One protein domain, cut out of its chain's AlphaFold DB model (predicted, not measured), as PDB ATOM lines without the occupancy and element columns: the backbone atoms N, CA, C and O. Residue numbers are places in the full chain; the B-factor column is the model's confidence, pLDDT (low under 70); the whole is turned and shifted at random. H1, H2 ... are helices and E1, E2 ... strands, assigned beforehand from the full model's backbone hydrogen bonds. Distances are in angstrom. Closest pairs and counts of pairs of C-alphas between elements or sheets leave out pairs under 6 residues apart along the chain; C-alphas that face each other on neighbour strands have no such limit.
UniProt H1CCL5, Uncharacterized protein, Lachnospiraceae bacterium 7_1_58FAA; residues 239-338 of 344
ATOM      1  N   ILE A 239     217.098 229.209 158.296       94.19
ATOM      2  CA  ILE A 239     217.949 230.035 157.435       94.19
ATOM      3  C   ILE A 239     217.824 229.671 155.949       94.19
ATOM      4  O   ILE A 239     218.135 230.496 155.093       94.19
ATOM      5  N   ASN A 240     217.318 228.474 155.626       93.62
ATOM      6  CA  ASN A 240     217.144 228.014 154.251       93.62
ATOM      7  C   ASN A 240     215.768 228.350 153.662       93.62
ATOM      8  O   ASN A 240     215.599 228.216 152.444       93.62
ATOM      9  N   ARG A 241     214.800 228.833 154.460       94.81
ATOM     10  CA  ARG A 241     213.468 229.216 153.950       94.81
ATOM     11  C   ARG A 241     213.455 230.551 153.208       94.81
ATOM     12  O   ARG A 241     212.411 230.910 152.663       94.81
ATOM     13  N   VAL A 242     214.570 231.284 153.182       95.69
ATOM     14  CA  VAL A 242     214.686 232.631 152.601       95.69
ATOM     15  C   VAL A 242     215.808 232.677 151.569       95.69
ATOM     16  O   VAL A 242     216.852 232.054 151.743       95.69
ATOM     17  N   CYS A 243     215.610 233.430 150.491       95.31
ATOM     18  CA  CYS A 243     216.692 233.901 149.637       95.31
ATOM     19  C   CYS A 243     216.461 235.352 149.198       95.31
ATOM     20  O   CYS A 243     215.325 235.821 149.089       95.31
ATOM     21  N   GLY A 244     217.559 236.060 148.957       95.56
ATOM     22  CA  GLY A 244     217.583 237.381 148.348       95.56
ATOM     23  C   GLY A 244     217.702 237.291 146.832       95.56
ATOM     24  O   GLY A 244     218.374 236.398 146.314       95.56
ATOM     25  N   ILE A 245     217.059 238.219 146.127       95.88
ATOM     26  CA  ILE A 245     217.189 238.408 144.682       95.88
ATOM     27  C   ILE A 245     217.455 239.888 144.437       95.88
ATOM     28  O   ILE A 245     216.614 240.727 144.753       95.88
ATOM     29  N   ASN A 246     218.606 240.206 143.851       93.50
ATOM     30  CA  ASN A 246     218.858 241.560 143.379       93.50
ATOM     31  C   ASN A 246     218.197 241.734 142.004       93.50
ATOM     32  O   ASN A 246     218.457 240.953 141.091       93.50
ATOM     33  N   VAL A 247     217.346 242.747 141.839       93.56
ATOM     34  CA  VAL A 247     216.642 243.008 140.568       93.56
ATOM     35  C   VAL A 247     217.582 243.328 139.405       93.56
ATOM     36  O   VAL A 247     217.223 243.081 138.257       93.56
ATOM     37  N   ASN A 248     218.788 243.824 139.689       89.12
ATOM     38  CA  ASN A 248     219.824 244.060 138.685       89.12
ATOM     39  C   ASN A 248     220.519 242.758 138.249       89.12
ATOM     40  O   ASN A 248     221.095 242.707 137.165       89.12
ATOM     41  N   TYR A 249     220.431 241.699 139.063       89.00
ATOM     42  CA  TYR A 249     221.054 240.392 138.832       89.00
ATOM     43  C   TYR A 249     220.075 239.251 139.171       89.00
ATOM     44  O   TYR A 249     220.328 238.447 140.072       89.00
ATOM     45  N   PRO A 250     218.933 239.153 138.466       87.88
ATOM     46  CA  PRO A 250     217.812 238.308 138.883       87.88
ATOM     47  C   PRO A 250     218.100 236.801 138.809       87.88
ATOM     48  O   PRO A 250     217.360 236.008 139.386       87.88
ATOM     49  N   SER A 251     219.157 236.397 138.101       88.06
ATOM     50  CA  SER A 251     219.583 235.001 137.975       88.06
ATOM     51  C   SER A 251     220.383 234.489 139.177       88.06
ATOM     52  O   SER A 251     220.525 233.277 139.325       88.06
ATOM     53  N   ALA A 252     220.893 235.376 140.037       87.81
ATOM     54  CA  ALA A 252     221.754 235.018 141.158       87.81
ATOM     55  C   ALA A 252     221.033 235.242 142.494       87.81
ATOM     56  O   ALA A 252     220.973 236.355 143.020       87.81
ATOM     57  N   ALA A 253     220.481 234.167 143.058       92.06
ATOM     58  CA  ALA A 253     219.948 234.200 144.415       92.06
ATOM     59  C   ALA A 253     221.090 234.181 145.444       92.06
ATOM     60  O   ALA A 253     222.074 233.462 145.272       92.06
ATOM     61  N   PHE A 254     220.938 234.920 146.542       91.75
ATOM     62  CA  PHE A 254     221.923 234.972 147.627       91.75
ATOM     63  C   PHE A 254     221.278 234.766 149.002       91.75
ATOM     64  O   PHE A 254     220.055 234.814 149.148       91.75
ATOM     65  N   SER A 255     222.102 234.529 150.024       89.31
ATOM     66  CA  SER A 255     221.657 234.366 151.414       89.31
ATOM     67  C   SER A 255     222.147 235.535 152.264       89.31
ATOM     68  O   SER A 255     223.290 235.964 152.126       89.31
ATOM     69  N   ASN A 256     221.295 236.064 153.144       86.69
ATOM     70  CA  ASN A 256     221.640 237.173 154.032       86.69
ATOM     71  C   ASN A 256     220.859 237.060 155.351       86.69
ATOM     72  O   ASN A 256     219.629 237.054 155.347       86.69
ATOM     73  N   GLY A 257     221.569 237.032 156.484       88.69
ATOM     74  CA  GLY A 257     220.953 236.899 157.808       88.69
ATOM     75  C   GLY A 257     219.997 238.038 158.185       88.69
ATOM     76  O   GLY A 257     219.062 237.813 158.949       88.69
ATOM     77  N   MET A 258     220.164 239.247 157.633       88.62
ATOM     78  CA  MET A 258     219.200 240.341 157.824       88.62
ATOM     79  C   MET A 258     217.861 240.042 157.146       88.62
ATOM     80  O   MET A 258     216.814 240.304 157.731       88.62
ATOM     81  N   MET A 259     217.882 239.449 155.947       93.00
ATOM     82  CA  MET A 259     216.659 239.036 155.250       93.00
ATOM     83  C   MET A 259     215.959 237.901 155.997       93.00
ATOM     84  O   MET A 259     214.737 237.915 156.108       93.00
ATOM     85  N   THR A 260     216.717 236.954 156.557       94.75
ATOM     86  CA  THR A 260     216.153 235.902 157.410       94.75
ATOM     87  C   THR A 260     215.433 236.503 158.615       94.75
ATOM     88  O   THR A 260     214.250 236.242 158.795       94.75
ATOM     89  N   ARG A 261     216.082 237.407 159.363       93.31
ATOM     90  CA  ARG A 261     215.461 238.096 160.512       93.31
ATOM     91  C   ARG A 261     214.221 238.901 160.123       93.31
ATOM     92  O   ARG A 261     213.240 238.911 160.863       93.31
ATOM     93  N   LEU A 262     214.252 239.565 158.965       93.31
ATOM     94  CA  LEU A 262     213.095 240.278 158.423       93.31
ATOM     95  C   LEU A 262     211.918 239.320 158.196       93.31
ATOM     96  O   LEU A 262     210.803 239.608 158.625       93.31
ATOM     97  N   ILE A 263     212.162 238.176 157.552       96.38
ATOM     98  CA  ILE A 263     211.129 237.164 157.315       96.38
ATOM     99  C   ILE A 263     210.644 236.543 158.620       96.38
ATOM    100  O   ILE A 263     209.440 236.384 158.765       96.38
ATOM    101  N   ASP A 264     211.519 236.248 159.578       96.00
ATOM    102  CA  ASP A 264     211.110 235.696 160.875       96.00
ATOM    103  C   ASP A 264     210.249 236.686 161.672       96.00
ATOM    104  O   ASP A 264     209.347 236.279 162.398       96.00
ATOM    105  N   THR A 265     210.466 237.993 161.486       94.44
ATOM    106  CA  THR A 265     209.645 239.042 162.110       94.44
ATOM    107  C   THR A 265     208.252 239.129 161.480       94.44
ATOM    108  O   THR A 265     207.261 239.281 162.187       94.44
ATOM    109  N   ILE A 266     208.157 239.053 160.147       95.00
ATOM    110  CA  ILE A 266     206.877 239.193 159.425       95.00
ATOM    111  C   ILE A 266     206.092 237.867 159.416       95.00
ATOM    112  O   ILE A 266     204.864 237.865 159.473       95.00
ATOM    113  N   PHE A 267     206.798 236.739 159.344       95.88
ATOM    114  CA  PHE A 267     206.269 235.378 159.217       95.88
ATOM    115  C   PHE A 267     206.933 234.433 160.227       95.88
ATOM    116  O   PHE A 267     207.629 233.484 159.815       95.88
ATOM    117  N   PRO A 268     206.722 234.664 161.536       96.50
ATOM    118  CA  PRO A 268     207.300 233.824 162.576       96.50
ATOM    119  C   PRO A 268     206.937 232.357 162.343       96.50
ATOM    120  O   PRO A 268     205.817 232.023 161.946       96.50
ATOM    121  N   ILE A 269     207.911 231.469 162.544       97.38
ATOM    122  CA  ILE A 269     207.683 230.025 162.457       97.38
ATOM    123  C   ILE A 269     206.821 229.598 163.647       97.38
ATOM    124  O   ILE A 269     207.142 229.894 164.796       97.38
ATOM    125  N   THR A 270     205.758 228.850 163.361       95.25
ATOM    126  CA  THR A 270     204.946 228.160 164.366       95.25
ATOM    127  C   THR A 270     205.207 226.661 164.299       95.25
ATOM    128  O   THR A 270     205.363 226.109 163.209       95.25
ATOM    129  N   MET A 271     205.213 226.006 165.459       96.06
ATOM    130  CA  MET A 271     205.348 224.554 165.562       96.06
ATOM    131  C   MET A 271     203.953 223.895 165.596       96.06
ATOM    132  O   MET A 271     203.038 224.485 166.177       96.06
ATOM    133  N   PRO A 272     203.767 222.706 164.993       96.94
ATOM    134  CA  PRO A 272     204.767 221.947 164.248       96.94
ATOM    135  C   PRO A 272     205.163 222.594 162.923       96.94
ATOM    136  O   PRO A 272     204.335 223.153 162.202       96.94
ATOM    137  N   TYR A 273     206.448 222.487 162.587       97.00
ATOM    138  CA  TYR A 273     207.015 223.145 161.418       97.00
ATOM    139  C   TYR A 273     207.312 222.158 160.292       97.00
ATOM    140  O   TYR A 273     208.085 221.214 160.450       97.00
ATOM    141  N   LEU A 274     206.732 222.409 159.119       96.00
ATOM    142  CA  LEU A 274     207.078 221.727 157.877       96.00
ATOM    143  C   LEU A 274     207.555 222.777 156.859       96.00
ATOM    144  O   LEU A 274     206.757 223.618 156.438       96.00
ATOM    145  N   PRO A 275     208.831 222.754 156.433       93.94
ATOM    146  CA  PRO A 275     209.357 223.726 155.494       93.94
ATOM    147  C   PRO A 275     208.672 223.568 154.136       93.94
ATOM    148  O   PRO A 275     208.530 222.459 153.591       93.94
ATOM    149  N   SER A 276     208.272 224.710 153.579       92.69
ATOM    150  CA  SER A 276     207.724 224.784 152.228       92.69
ATOM    151  C   SER A 276     208.776 224.388 151.194       92.69
ATOM    152  O   SER A 276     209.983 224.554 151.383       92.69
ATOM    153  N   THR A 277     208.313 223.878 150.056       88.25
ATOM    154  CA  THR A 277     209.188 223.618 148.913       88.25
ATOM    155  C   THR A 277     209.746 224.926 148.344       88.25
ATOM    156  O   THR A 277     210.925 224.971 147.996       88.25
ATOM    157  N   LYS A 278     208.932 225.992 148.299       92.62
ATOM    158  CA  LYS A 278     209.332 227.326 147.829       92.62
ATOM    159  C   LYS A 278     209.857 228.179 148.987       92.62
ATOM    160  O   LYS A 278     209.293 228.170 150.079       92.62
ATOM    161  N   LYS A 279     210.913 228.948 148.719       94.62
ATOM    162  CA  LYS A 279     211.480 229.930 149.653       94.62
ATOM    163  C   LYS A 279     210.703 231.248 149.600       94.62
ATOM    164  O   LYS A 279     210.125 231.587 148.566       94.62
ATOM    165  N   TYR A 280     210.764 232.019 150.680       96.94
ATOM    166  CA  TYR A 280     210.514 233.456 150.621       96.94
ATOM    167  C   TYR A 280     211.612 234.097 149.778       96.94
ATOM    168  O   TYR A 280     212.796 233.874 150.030       96.94
ATOM    169  N   ARG A 281     211.221 234.889 148.783       96.19
ATOM    170  CA  ARG A 281     212.147 235.632 147.926       96.19
ATOM    171  C   ARG A 281     212.056 237.105 148.274       96.19
ATOM    172  O   ARG A 281     211.014 237.717 148.045       96.19
ATOM    173  N   VAL A 282     213.122 237.658 148.831       96.75
ATOM    174  CA  VAL A 282     213.218 239.083 149.157       96.75
ATOM    175  C   VAL A 282     213.893 239.789 147.991       96.75
ATOM    176  O   VAL A 282     215.060 239.534 147.703       96.75
ATOM    177  N   PHE A 283     213.158 240.661 147.308       95.94
ATOM    178  CA  PHE A 283     213.682 241.427 146.188       95.94
ATOM    179  C   PHE A 283     214.319 242.711 146.694       95.94
ATOM    180  O   PHE A 283     213.672 243.519 147.367       95.94
ATOM    181  N   SER A 284     215.586 242.887 146.352       94.75
ATOM    182  CA  SER A 284     216.359 244.074 146.672       94.75
ATOM    183  C   SER A 284     216.909 244.738 145.420       94.75
ATOM    184  O   SER A 284     216.988 244.134 144.352       94.75
ATOM    185  N   GLU A 285     217.297 245.993 145.560       94.44
ATOM    186  CA  GLU A 285     217.999 246.754 144.534       94.44
ATOM    187  C   GLU A 285     219.143 247.506 145.203       94.44
ATOM    188  O   GLU A 285     218.968 248.069 146.282       94.44
ATOM    189  N   ASP A 286     220.308 247.506 144.568       92.50
ATOM    190  CA  ASP A 286     221.443 248.325 144.973       92.50
ATOM    191  C   ASP A 286     222.039 249.044 143.766       92.50
ATOM    192  O   ASP A 286     221.931 248.592 142.623       92.50
ATOM    193  N   PHE A 287     222.611 250.217 144.014       92.56
ATOM    194  CA  PHE A 287     223.347 250.980 143.015       92.56
ATOM    195  C   PHE A 287     224.281 251.993 143.681       92.56
ATOM    196  O   PHE A 287     224.204 252.260 144.882       92.56
ATOM    197  N   LEU A 288     225.180 252.548 142.871       93.19
ATOM    198  CA  LEU A 288     226.178 253.525 143.283       93.19
ATOM    199  C   LEU A 288     225.827 254.906 142.722       93.19
ATOM    200  O   LEU A 288     225.546 255.026 141.526       93.19
ATOM    201  N   VAL A 289     225.858 255.937 143.567       90.88
ATOM    202  CA  VAL A 289     225.679 257.341 143.165       90.88
ATOM    203  C   VAL A 289     226.990 258.117 143.267       90.88
ATOM    204  O   VAL A 289     227.349 258.803 142.314       90.88
ATOM    205  N   ASP A 290     227.718 257.999 144.378       86.88
ATOM    206  CA  ASP A 290     229.043 258.594 144.555       86.88
ATOM    207  C   ASP A 290     230.141 257.560 144.237       86.88
ATOM    208  O   ASP A 290     230.301 256.595 144.985       86.88
ATOM    209  N   PRO A 291     230.942 257.749 143.167       85.94
ATOM    210  CA  PRO A 291     232.057 256.862 142.827       85.94
ATOM    211  C   PRO A 291     233.134 256.714 143.906       85.94
ATOM    212  O   PRO A 291     234.005 255.859 143.764       85.94
ATOM    213  N   LYS A 292     233.153 257.585 144.923       85.56
ATOM    214  CA  LYS A 292     234.076 257.472 146.060       85.56
ATOM    215  C   LYS A 292     233.686 256.356 147.024       85.56
ATOM    216  O   LYS A 292     234.545 255.895 147.773       85.56
ATOM    217  N   ASN A 293     232.417 255.957 147.018       81.44
ATOM    218  CA  ASN A 293     231.927 254.836 147.806       81.44
ATOM    219  C   ASN A 293     232.248 253.516 147.086       81.44
ATOM    220  O   ASN A 293     232.688 253.521 145.938       81.44
ATOM    221  N   GLY A 294     232.088 252.388 147.783       81.44
ATOM    222  CA  GLY A 294     232.455 251.064 147.275       81.44
ATOM    223  C   GLY A 294     231.543 250.557 146.150       81.44
ATOM    224  O   GLY A 294     231.276 251.228 145.158       81.44
ATOM    225  N   ASP A 295     231.048 249.328 146.286       82.81
ATOM    226  CA  ASP A 295     230.258 248.700 145.221       82.81
ATOM    227  C   ASP A 295     228.844 249.281 145.079       82.81
ATOM    228  O   ASP A 295     228.227 249.170 144.015       82.81
ATOM    229  N   TYR A 296     228.306 249.862 146.146       88.69
ATOM    230  CA  TYR A 296     227.010 250.526 146.197       88.69
ATOM    231  C   TYR A 296     226.993 251.483 147.387       88.69
ATOM    232  O   TYR A 296     227.680 251.246 148.373       88.69
ATOM    233  N   ASP A 297     226.187 252.536 147.293       90.38
ATOM    234  CA  ASP A 297     225.943 253.480 148.394       90.38
ATOM    235  C   ASP A 297     224.448 253.705 148.645       90.38
ATOM    236  O   ASP A 297     224.048 254.547 149.446       90.38
ATOM    237  N   THR A 298     223.605 252.994 147.899       92.44
ATOM    238  CA  THR A 298     222.153 253.066 147.977       92.44
ATOM    239  C   THR A 298     221.612 251.650 147.869       92.44
ATOM    240  O   THR A 298     222.006 250.898 146.977       92.44
ATOM    241  N   PHE A 299     220.719 251.280 148.783       92.75
ATOM    242  CA  PHE A 299     220.154 249.936 148.881       92.75
ATOM    243  C   PHE A 299     218.658 250.011 149.183       92.75
ATOM    244  O   PHE A 299     218.214 250.865 149.950       92.75
ATOM    245  N   ALA A 300     217.866 249.101 148.626       94.12
ATOM    246  CA  ALA A 300     216.439 249.012 148.894       94.12
ATOM    247  C   ALA A 300     215.965 247.571 149.064       94.12
ATOM    248  O   ALA A 300     216.329 246.691 148.287       94.12
ATOM    249  N   TYR A 301     215.068 247.354 150.026       94.56
ATOM    250  CA  TYR A 301     214.178 246.197 150.043       94.56
ATOM    251  C   TYR A 301     212.855 246.596 149.391       94.56
ATOM    252  O   TYR A 301     212.094 247.400 149.935       94.56
ATOM    253  N   LEU A 302     212.585 246.033 148.216       95.44
ATOM    254  CA  LEU A 302     211.443 246.410 147.391       95.44
ATOM    255  C   LEU A 302     210.183 245.670 147.844       95.44
ATOM    256  O   LEU A 302     209.237 246.289 148.328       95.44
ATOM    257  N   TYR A 303     210.190 244.342 147.736       96.50
ATOM    258  CA  TYR A 303     209.049 243.492 148.071       96.50
ATOM    259  C   TYR A 303     209.484 242.060 148.405       96.50
ATOM    260  O   TYR A 303     210.608 241.641 148.129       96.50
ATOM    261  N   ILE A 304     208.564 241.293 148.979       97.12
ATOM    262  CA  ILE A 304     208.695 239.861 149.251       97.12
ATOM    263  C   ILE A 304     207.736 239.109 148.332       97.12
ATOM    264  O   ILE A 304     206.581 239.509 148.196       97.12
ATOM    265  N   LEU A 305     208.191 238.003 147.739       97.06
ATOM    266  CA  LEU A 305     207.302 236.943 147.264       97.06
ATOM    267  C   LEU A 305     207.298 235.811 148.282       97.06
ATOM    268  O   LEU A 305     208.341 235.214 148.567       97.06
ATOM    269  N   THR A 306     206.127 235.526 148.830       96.50
ATOM    270  CA  THR A 306     205.920 234.407 149.746       96.50
ATOM    271  C   THR A 306     205.978 233.064 148.997       96.50
ATOM    272  O   THR A 306     205.918 233.025 147.763       96.50
ATOM    273  N   PRO A 307     206.071 231.929 149.714       95.12
ATOM    274  CA  PRO A 307     206.029 230.604 149.096       95.12
ATOM    275  C   PRO A 307     204.743 230.292 148.315       95.12
ATOM    276  O   PRO A 307     204.772 229.444 147.427       95.12
ATOM    277  N   ASP A 308     203.630 230.960 148.629       94.12
ATOM    278  CA  ASP A 308     202.355 230.904 147.900       94.12
ATOM    279  C   ASP A 308     202.232 231.995 146.816       94.12
ATOM    280  O   ASP A 308     201.133 232.292 146.355       94.12
ATOM    281  N   ASP A 309     203.361 232.582 146.403       92.81
ATOM    282  CA  ASP A 309     203.478 233.595 145.345       92.81
ATOM    283  C   ASP A 309     202.679 234.889 145.605       92.81
ATOM    284  O   ASP A 309     202.408 235.662 144.683       92.81
ATOM    285  N   LYS A 310     202.359 235.192 146.870       96.06
ATOM    286  CA  LYS A 310     201.804 236.493 147.258       96.06
ATOM    287  C   LYS A 310     202.915 237.529 147.351       96.06
ATOM    288  O   LYS A 310     203.971 237.292 147.939       96.06
ATOM    289  N   ARG A 311     202.648 238.704 146.786       96.88
ATOM    290  CA  ARG A 311     203.562 239.845 146.804       96.88
ATOM    291  C   ARG A 311     203.239 240.785 147.958       96.88
ATOM    292  O   ARG A 311     202.091 241.190 148.116       96.88
ATOM    293  N   ILE A 312     204.258 241.145 148.733       96.19
ATOM    294  CA  ILE A 312     204.150 242.060 149.873       96.19
ATOM    295  C   ILE A 312     205.185 243.160 149.714       96.19
ATOM    296  O   ILE A 312     206.384 242.893 149.695       96.19
ATOM    297  N   GLU A 313     204.714 244.394 149.583       96.50
ATOM    298  CA  GLU A 313     205.572 245.565 149.433       96.50
ATOM    299  C   GLU A 313     206.297 245.881 150.745       96.50
ATOM    300  O   GLU A 313     205.676 245.965 151.805       96.50
ATOM    301  N   LEU A 314     207.614 246.075 150.667       93.06
ATOM    302  CA  LEU A 314     208.440 246.508 151.793       93.06
ATOM    303  C   LEU A 314     208.721 248.007 151.723       93.06
ATOM    304  O   LEU A 314     208.618 248.682 152.746       93.06
ATOM    305  N   ASN A 315     209.055 248.519 150.529       93.12
ATOM    306  CA  ASN A 315     209.373 249.929 150.273       93.12
ATOM    307  C   ASN A 315     210.306 250.539 151.337       93.12
ATOM    308  O   ASN A 315     210.024 251.599 151.897       93.12
ATOM    309  N   ARG A 316     211.403 249.839 151.658       92.81
ATOM    310  CA  ARG A 316     212.433 250.325 152.588       92.81
ATOM    311  C   ARG A 316     213.677 250.700 151.805       92.81
ATOM    312  O   ARG A 316     214.224 249.851 151.104       92.81
ATOM    313  N   TYR A 317     214.125 251.937 151.956       95.06
ATOM    314  CA  TYR A 317     215.229 252.510 151.197       95.06
ATOM    315  C   TYR A 317     216.301 253.013 152.150       95.06
ATOM    316  O   TYR A 317     215.984 253.516 153.229       95.06
ATOM    317  N   PHE A 318     217.557 252.886 151.743       94.25
ATOM    318  CA  PHE A 318     218.712 253.254 152.541       94.25
ATOM    319  C   PHE A 318     219.779 253.914 151.671       94.25
ATOM    320  O   PHE A 318     219.931 253.561 150.498       94.25
ATOM    321  N   LYS A 319     220.543 254.830 152.263       94.25
ATOM    322  CA  LYS A 319     221.792 255.355 151.702       94.25
ATOM    323  C   LYS A 319     222.936 255.156 152.681       94.25
ATOM    324  O   LYS A 319     222.707 255.064 153.884       94.25
ATOM    325  N   GLU A 320     224.151 255.145 152.169       91.50
ATOM    326  CA  GLU A 320     225.352 255.144 152.984       91.50
ATOM    327  C   GLU A 320     225.688 256.565 153.456       91.50
ATOM    328  O   GLU A 320     225.839 257.485 152.652       91.50
ATOM    329  N   GLU A 321     225.812 256.732 154.770       90.19
ATOM    330  CA  GLU A 321     226.371 257.908 155.436       90.19
ATOM    331  C   GLU A 321     227.385 257.428 156.480       90.19
ATOM    332  O   GLU A 321     227.077 256.567 157.307       90.19
ATOM    333  N   ASP A 322     228.619 257.940 156.415       86.06
ATOM    334  CA  ASP A 322     229.723 257.586 157.322       86.06
ATOM    335  C   ASP A 322     229.946 256.065 157.485       86.06
ATOM    336  O   ASP A 322     230.170 255.553 158.588       86.06
ATOM    337  N   GLY A 323     229.854 255.316 156.380       82.50
ATOM    338  CA  GLY A 323     230.034 253.861 156.361       82.50
ATOM    339  C   GLY A 323     228.853 253.060 156.924       82.50
ATOM    340  O   GLY A 323     228.990 251.864 157.192       82.50
ATOM    341  N   LYS A 324     227.695 253.693 157.157       87.25
ATOM    342  CA  LYS A 324     226.479 253.047 157.669       87.25
ATOM    343  C   LYS A 324     225.288 253.303 156.760       87.25
ATOM    344  O   LYS A 324     225.103 254.398 156.249       87.25
ATOM    345  N   MET A 325     224.426 252.297 156.634       89.69
ATOM    346  CA  MET A 325     223.157 252.438 155.924       89.69
ATOM    347  C   MET A 325     222.118 253.139 156.803       89.69
ATOM    348  O   MET A 325     221.692 252.593 157.822       89.69
ATOM    349  N   VAL A 326     221.695 254.333 156.392       93.06
ATOM    350  CA  VAL A 326     220.644 255.126 157.037       93.06
ATOM    351  C   VAL A 326     219.368 255.108 156.192       93.06
ATOM    352  O   VAL A 326     219.455 255.110 154.963       93.06
ATOM    353  N   PRO A 327     218.176 255.054 156.811       94.38
ATOM    354  CA  PRO A 327     216.918 255.016 156.078       94.38
ATOM    355  C   PRO A 327     216.652 256.340 155.350       94.38
ATOM    356  O   PRO A 327     216.914 257.412 155.892       94.38
ATOM    357  N   ILE A 328     216.086 256.253 154.148       95.62
ATOM    358  CA  ILE A 328     215.658 257.403 153.342       95.62
ATOM    359  C   ILE A 328     214.222 257.230 152.860       95.62
ATOM    360  O   ILE A 328     213.694 256.118 152.772       95.62
ATOM    361  N   GLU A 329     213.597 258.348 152.511       95.56
ATOM    362  CA  GLU A 329     212.275 258.350 151.900       95.56
ATOM    363  C   GLU A 329     212.332 257.911 150.434       95.56
ATOM    364  O   GLU A 329     213.335 258.076 149.735       95.56
ATOM    365  N   LYS A 330     211.200 257.409 149.929       94.31
ATOM    366  CA  LYS A 330     211.077 256.963 148.534       94.31
ATOM    367  C   LYS A 330     211.474 258.046 147.526       94.31
ATOM    368  O   LYS A 330     212.073 257.742 146.502       94.31
ATOM    369  N   ALA A 331     211.137 259.303 147.806       94.94
ATOM    370  CA  ALA A 331     211.452 260.418 146.916       94.94
ATOM    371  C   ALA A 331     212.971 260.604 146.743       94.94
ATOM    372  O   ALA A 331     213.445 260.732 145.616       94.94
ATOM    373  N   GLU A 332     213.732 260.544 147.842       95.25
ATOM    374  CA  GLU A 332     215.196 260.628 147.805       95.25
ATOM    375  C   GLU A 332     215.796 259.411 147.090       95.25
ATOM    376  O   GLU A 332     216.710 259.558 146.282       95.25
ATOM    377  N   TYR A 333     215.247 258.215 147.318       95.50
ATOM    378  CA  TYR A 333     215.669 257.006 146.610       95.50
ATOM    379  C   TYR A 333     215.550 257.138 145.087       95.50
ATOM    380  O   TYR A 333     216.499 256.825 144.368       95.50
ATOM    381  N   GLU A 334     214.416 257.631 144.584       94.31
ATOM    382  CA  GLU A 334     214.207 257.817 143.143       94.31
ATOM    383  C   GLU A 334     215.131 258.902 142.564       94.31
ATOM    384  O   GLU A 334     215.679 258.734 141.471       94.31
ATOM    385  N   GLU A 335     215.382 259.985 143.310       94.38
ATOM    386  CA  GLU A 335     216.351 261.013 142.909       94.38
ATOM    387  C   GLU A 335     217.768 260.428 142.790       94.38
ATOM    388  O   GLU A 335     218.464 260.637 141.790       94.38
ATOM    389  N   ARG A 336     218.185 259.645 143.787       94.19
ATOM    390  CA  ARG A 336     219.468 258.932 143.789       94.19
ATOM    391  C   ARG A 336     219.548 257.935 142.634       94.19
ATOM    392  O   ARG A 336     220.550 257.897 141.921       94.19
ATOM    393  N   LYS A 337     218.473 257.190 142.376       92.12
ATOM    394  CA  LYS A 337     218.385 256.211 141.282       92.12
ATOM    395  C   LYS A 337     218.533 256.848 139.903       92.12
ATOM    396  O   LYS A 337     219.090 256.212 139.002       92.12
ATOM    397  N   ALA A 338     218.068 258.086 139.727       92.12
ATOM    398  CA  ALA A 338     218.261 258.857 138.499       92.12
ATOM    399  C   ALA A 338     219.720 259.310 138.303       92.12
ATOM    400  O   ALA A 338     220.184 259.417 137.170       92.12
TER     401      ALA A 338
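AT A GLANCE: This is residues 239 to 338 of the 344 residues of an uncharacterized protein of Lachnospiraceae bacterium 7_1_58FAA (UniProt H1CCL5). A five-stranded sheet, strongly twisted and curled like part of a barrel, has one helix across each face: H1 over E1 and E2, H2 toward the other end over E3 and E4. Residues 268 to 274 stick out as a free loop. The printed part has 100 residues, in the order E1 H1 E2 E3 E4 E5 H2; the mixed sheet runs E1 E2 E3 E4 E5, and the class is mixed, helices and strands. It is elongated, 48 by 25 by 22 A, yet only just compact, close to loose, with a radius of gyration of the C-alphas of 14.8 A.

IN THESE COORDINATES: Strand E1 is residues 242 to 246, from C-alpha 242 at (214.686, 232.631, 152.601). E2 is 280 to 287, 23.0 A; E3 298 to 305, 21.9 A; E4 311 to 321, 30.3 A; E5 324 to 328. Helix H1 is 257 to 266, 14.4 A, and H2 330 to 338, 12.5 A, ending at C-alpha 338 (218.261, 258.857, 138.499).

HOW THE PARTS SIT: E2 E3 E4 E5 form a meander, each strand the antiparallel neighbour of the one before; N 283 and O 303 are 2.9 A apart, N 301 and O 316 2.8 A, N 326 and O 319 2.8 A. E1 and E2 are parallel, with N 245 and O 282 2.9 A apart; E1, H1, E2 are a strand-helix-strand unit, two parallel neighbour strands with a helix between, its crossover left-handed. H1 and H2 are on opposite faces, three layers in all, at heights over the sheet of 9.3 A and 9.2 A. The closest C-alphas of H1 and E1 are Val 242 and Thr 260, 6.0 A; of H2 and E4, Tyr 317 and Tyr 333, 6.4 A. H2 is only just over E3, with 3 C-alphas falling on it. In both helices every O i to N i+4 pair is within hydrogen-bond range.

THE WHOLE: The C-alphas farthest apart, Pro 272 and Lys 292, are 49.5 A apart. The printed part has no cut; the link H1 to E2 is long, with 13 residues. Mean pLDDT of the printed part is 92.9, and no printed residue is under 70.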